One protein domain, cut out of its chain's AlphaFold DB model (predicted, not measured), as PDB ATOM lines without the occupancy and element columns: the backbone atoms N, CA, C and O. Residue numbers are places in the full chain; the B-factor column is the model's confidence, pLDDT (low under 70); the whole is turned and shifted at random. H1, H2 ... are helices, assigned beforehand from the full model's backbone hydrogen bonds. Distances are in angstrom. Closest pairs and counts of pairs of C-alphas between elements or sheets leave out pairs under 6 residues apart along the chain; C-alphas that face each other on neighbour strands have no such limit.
ATOM      1  N   THR A  10      31.006 -11.256 208.342       95.44
ATOM      2  CA  THR A  10      29.619 -11.546 208.723       95.44
ATOM      3  C   THR A  10      29.450 -11.494 210.236       95.44
ATOM      4  O   THR A  10      28.552 -10.811 210.734       95.44
ATOM      5  N   HIS A  11      30.341 -12.154 210.975       94.00
ATOM      6  CA  HIS A  11      30.330 -12.165 212.433       94.00
ATOM      7  C   HIS A  11      30.639 -10.781 213.002       94.00
ATOM      8  O   HIS A  11      29.945 -10.326 213.909       94.00
ATOM      9  N   SER A  12      31.606 -10.067 212.421       94.31
ATOM     10  CA  SER A  12      31.907  -8.682 212.797       94.31
ATOM     11  C   SER A  12      30.667  -7.791 212.673       94.31
ATOM     12  O   SER A  12      30.295  -7.083 213.612       94.31
ATOM     13  N   ARG A  13      29.938  -7.897 211.555       96.44
ATOM     14  CA  ARG A  13      28.708  -7.129 211.333       96.44
ATOM     15  C   ARG A  13      27.591  -7.502 212.307       96.44
ATOM     16  O   ARG A  13      26.878  -6.612 212.770       96.44
ATOM     17  N   ALA A  14      27.441  -8.785 212.630       96.81
ATOM     18  CA  ALA A  14      26.474  -9.244 213.624       96.81
ATOM     19  C   ALA A  14      26.789  -8.692 215.025       96.81
ATOM     20  O   ALA A  14      25.885  -8.215 215.706       96.81
ATOM     21  N   ILE A  15      28.068  -8.673 215.417       96.06
ATOM     22  CA  ILE A  15      28.524  -8.114 216.698       96.06
ATOM     23  C   ILE A  15      28.223  -6.617 216.775       96.06
ATOM     24  O   ILE A  15      27.632  -6.161 217.751       96.06
ATOM     25  N   VAL A  16      28.594  -5.850 215.745       96.94
ATOM     26  CA  VAL A  16      28.332  -4.401 215.706       96.94
ATOM     27  C   VAL A  16      26.836  -4.118 215.819       96.94
ATOM     28  O   VAL A  16      26.437  -3.212 216.548       96.94
ATOM     29  N   ARG A  17      26.004  -4.911 215.136       97.62
ATOM     30  CA  ARG A  17      24.551  -4.770 215.193       97.62
ATOM     31  C   ARG A  17      24.001  -5.032 216.595       97.62
ATOM     32  O   ARG A  17      23.282  -4.188 217.111       97.62
ATOM     33  N   GLU A  18      24.376  -6.146 217.218       97.56
ATOM     34  CA  GLU A  18      23.945  -6.495 218.580       97.56
ATOM     35  C   GLU A  18      24.375  -5.426 219.598       97.56
ATOM     36  O   GLU A  18      23.589  -5.013 220.449       97.56
ATOM     37  N   ILE A  19      25.617  -4.937 219.496       96.81
ATOM     38  CA  ILE A  19      26.111  -3.850 220.351       96.81
ATOM     39  C   ILE A  19      25.274  -2.587 220.132       96.81
ATOM     40  O   ILE A  19      24.846  -1.975 221.105       96.81
ATOM     41  N   GLY A  20      25.018  -2.211 218.878       94.31
ATOM     42  CA  GLY A  20      24.196  -1.052 218.539       94.31
ATOM     43  C   GLY A  20      22.772  -1.156 219.087       94.31
ATOM     44  O   GLY A  20      22.286  -0.204 219.687       94.31
ATOM     45  N   GLU A  21      22.130  -2.318 218.952       94.88
ATOM     46  CA  GLU A  21      20.781  -2.570 219.472       94.88
ATOM     47  C   GLU A  21      20.747  -2.477 221.008       94.88
ATOM     48  O   GLU A  21      19.880  -1.810 221.576       94.88
ATOM     49  N   ARG A  22      21.739  -3.050 221.700       95.06
ATOM     50  CA  ARG A  22      21.854  -2.931 223.163       95.06
ATOM     51  C   ARG A  22      22.130  -1.506 223.618       95.06
ATOM     52  O   ARG A  22      21.543  -1.065 224.604       95.06
ATOM     53  N   LEU A  23      23.018  -0.794 222.926       92.56
ATOM     54  CA  LEU A  23      23.311   0.606 223.218       92.56
ATOM     55  C   LEU A  23      22.074   1.466 223.007       92.56
ATOM     56  O   LEU A  23      21.786   2.289 223.861       92.56
ATOM     57  N   TYR A  24      21.311   1.237 221.942       87.56
ATOM     58  CA  TYR A  24      20.062   1.947 221.687       87.56
ATOM     59  C   TYR A  24      19.032   1.733 222.803       87.56
ATOM     60  O   TYR A  24      18.398   2.679 223.245       87.56
ATOM     61  N   VAL A  25      18.882   0.504 223.307       89.81
ATOM     62  CA  VAL A  25      17.976   0.227 224.437       89.81
ATOM     63  C   VAL A  25      18.501   0.829 225.746       89.81
ATOM     64  O   VAL A  25      17.724   1.306 226.573       89.81
ATOM     65  N   SER A  26      19.820   0.800 225.957       89.38
ATOM     66  CA  SER A  26      20.457   1.304 227.178       89.38
ATOM     67  C   SER A  26      20.499   2.830 227.238       89.38
ATOM     68  O   SER A  26      20.388   3.413 228.320       89.38
ATOM     69  N   LEU A  27      20.700   3.479 226.097       86.62
ATOM     70  CA  LEU A  27      20.641   4.918 225.935       86.62
ATOM     71  C   LEU A  27      19.166   5.263 225.747       86.62
ATOM     72  O   LEU A  27      18.630   5.200 224.647       86.62
ATOM     73  N   LYS A  28      18.488   5.581 226.855       70.56
ATOM     74  CA  LYS A  28      17.125   6.136 226.833       70.56
ATOM     75  C   LYS A  28      17.034   7.265 225.789       70.56
ATOM     76  O   LYS A  28      18.063   7.901 225.548       70.56
ATOM     77  N   PRO A  29      15.842   7.534 225.208       71.25
ATOM     78  CA  PRO A  29      15.653   8.664 224.301       71.25
ATOM     79  C   PRO A  29      16.350   9.895 224.867       71.25
ATOM     80  O   PRO A  29      16.248  10.152 226.073       71.25
ATOM     81  N   GLU A  30      17.128  10.547 224.002       71.62
ATOM     82  CA  GLU A  30      17.992  11.662 224.366       71.62
ATOM     83  C   GLU A  30      17.172  12.627 225.234       71.62
ATOM     84  O   GLU A  30      16.060  12.991 224.835       71.62
ATOM     85  N   PRO A  31      17.622  12.943 226.464       74.56
ATOM     86  CA  PRO A  31      16.891  13.886 227.293       74.56
ATOM     87  C   PRO A  31      16.712  15.174 226.495       74.56
ATOM     88  O   PRO A  31      17.614  15.542 225.737       74.56
ATOM     89  N   GLU A  32      15.561  15.836 226.660       78.12
ATOM     90  CA  GLU A  32      15.326  17.128 226.018       78.12
ATOM     91  C   GLU A  32      16.570  18.007 226.191       78.12
ATOM     92  O   GLU A  32      17.143  18.058 227.296       78.12
ATOM     93  N   PRO A  33      17.052  18.627 225.100       77.88
ATOM     94  CA  PRO A  33      18.264  19.411 225.165       77.88
ATOM     95  C   PRO A  33      18.081  20.486 226.239       77.88
ATOM     96  O   PRO A  33      17.012  21.088 226.338       77.88
ATOM     97  N   PRO A  34      19.106  20.762 227.062       88.62
ATOM     98  CA  PRO A  34      19.061  21.886 227.980       88.62
ATOM     99  C   PRO A  34      18.527  23.136 227.279       88.62
ATOM    100  O   PRO A  34      19.019  23.488 226.210       88.62
ATOM    101  N   THR A  35      17.600  23.862 227.907       88.62
ATOM    102  CA  THR A  35      16.959  25.072 227.346       88.62
ATOM    103  C   THR A  35      17.964  26.108 226.820       88.62
ATOM    104  O   THR A  35      17.660  26.939 225.969       88.62
ATOM    105  N   ARG A  36      19.201  26.084 227.331       92.31
ATOM    106  CA  ARG A  36      20.304  26.895 226.807       92.31
ATOM    107  C   ARG A  36      20.637  26.558 225.350       92.31
ATOM    108  O   ARG A  36      20.864  27.484 224.583       92.31
ATOM    109  N   PHE A  37      20.687  25.280 224.987       91.19
ATOM    110  CA  PHE A  37      20.981  24.854 223.622       91.19
ATOM    111  C   PHE A  37      19.845  25.194 222.669       91.19
ATOM    112  O   PHE A  37      20.128  25.702 221.592       91.19
ATOM    113  N   GLU A  38      18.588  25.032 223.083       91.12
ATOM    114  CA  GLU A  38      17.433  25.475 222.287       91.12
ATOM    115  C   GLU A  38      17.537  26.968 221.953       91.12
ATOM    116  O   GLU A  38      17.527  27.350 220.787       91.12
ATOM    117  N   LYS A  39      17.803  27.808 222.964       94.19
ATOM    118  CA  LYS A  39      18.012  29.252 222.764       94.19
ATOM    119  C   LYS A  39      19.176  29.568 221.828       94.19
ATOM    120  O   LYS A  39      19.105  30.535 221.079       94.19
ATOM    121  N   GLN A  40      20.265  28.804 221.895       95.00
ATOM    122  CA  GLN A  40      21.411  29.004 221.007       95.00
ATOM    123  C   GLN A  40      21.091  28.594 219.566       95.00
ATOM    124  O   GLN A  40      21.526  29.272 218.641       95.00
ATOM    125  N   ILE A  41      20.320  27.522 219.372       93.94
ATOM    126  CA  ILE A  41      19.847  27.090 218.052       93.94
ATOM    127  C   ILE A  41      18.924  28.152 217.452       93.94
ATOM    128  O   ILE A  41      19.105  28.526 216.296       93.94
ATOM    129  N   ASP A  42      17.989  28.688 218.235       93.81
ATOM    130  CA  ASP A  42      17.098  29.752 217.768       93.81
ATOM    131  C   ASP A  42      17.874  31.020 217.393       93.81
ATOM    132  O   ASP A  42      17.659  31.577 216.320       93.81
ATOM    133  N   GLN A  43      18.861  31.419 218.202       94.31
ATOM    134  CA  GLN A  43      19.755  32.536 217.870       94.31
ATOM    135  C   GLN A  43      20.533  32.298 216.571       94.31
ATOM    136  O   GLN A  43      20.696  33.220 215.775       94.31
ATOM    137  N   LEU A  44      21.024  31.078 216.339       93.56
ATOM    138  CA  LEU A  44      21.725  30.742 215.098       93.56
ATOM    139  C   LEU A  44      20.799  30.851 213.883       93.56
ATOM    140  O   LEU A  44      21.210  31.408 212.869       93.56
ATOM    141  N   ARG A  45      19.552  30.387 214.001       91.25
ATOM    142  CA  ARG A  45      18.543  30.502 212.938       91.25
ATOM    143  C   ARG A  45      18.210  31.959 212.621       91.25
ATOM    144  O   ARG A  45      18.191  32.339 211.456       91.25
ATOM    145  N   GLU A  46      18.024  32.794 213.643       92.12
ATOM    146  CA  GLU A  46      17.806  34.238 213.459       92.12
ATOM    147  C   GLU A  46      18.988  34.921 212.753       92.12
ATOM    148  O   GLU A  46      18.807  35.834 211.943       92.12
ATOM    149  N   LEU A  47      20.217  34.500 213.064       89.62
ATOM    150  CA  LEU A  47      21.414  35.020 212.411       89.62
ATOM    151  C   LEU A  47      21.512  34.568 210.956       89.62
ATOM    152  O   LEU A  47      21.900  35.376 210.115       89.62
ATOM    153  N   GLU A  48      21.157  33.322 210.648       86.00
ATOM    154  CA  GLU A  48      21.143  32.796 209.281       86.00
ATOM    155  C   GLU A  48      20.165  33.579 208.396       86.00
ATOM    156  O   GLU A  48      20.551  34.049 207.328       86.00
ATOM    157  N   GLU A  49      18.946  33.836 208.880       83.94
ATOM    158  CA  GLU A  49      17.930  34.617 208.156       83.94
ATOM    159  C   GLU A  49      18.373  36.059 207.862       83.94
ATOM    160  O   GLU A  49      17.973  36.659 206.862       83.94
ATOM    161  N   ARG A  50      19.203  36.635 208.737       82.19
ATOM    162  CA  ARG A  50      19.701  38.013 208.616       82.19
ATOM    163  C   ARG A  50      21.051  38.114 207.915       82.19
ATOM    164  O   ARG A  50      21.515  39.232 207.670       82.19
TER     165      ARG A  50
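This is residues 10 to 50 of the 60 residues of an uncharacterized protein of Bradyrhizobium erythrophlei (UniProt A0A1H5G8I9). Two helices, H1 and H2, form the two legs of a wide open arch, and the stretch of residues 27 to 34 spans the gap between them. The legs slope away from each other, and the space between them is empty. The printed part has 41 residues with two named helices, H1 then H2, and no named strand; its class is all helix. It is extended, with a radius of gyration of the C-alphas of 17.9 A and spans of 51 by 20 by 8 A.

H1 holds residues 10 to 26, from C-alpha 10 at (29.619, -11.546, 208.723), and is 24.3 A long from first to last C-alpha. H2 holds residues 35 to 50, is 22.9 A long, and ends with C-alpha 50 at (19.701, 38.013, 208.616).

H1 and H2 are apart, with no C-alpha of the one within 8 A of the other. A short link of 8 residues joins them. In H1 and H2 every O i to N i+4 pair is within hydrogen-bond range.

The two C-alphas farthest apart, those of His 11 and Arg 50, are 51.4 A apart. Residues 10 to 50 stand free. The printed part has no cut, and no printed residue has a pLDDT under 70.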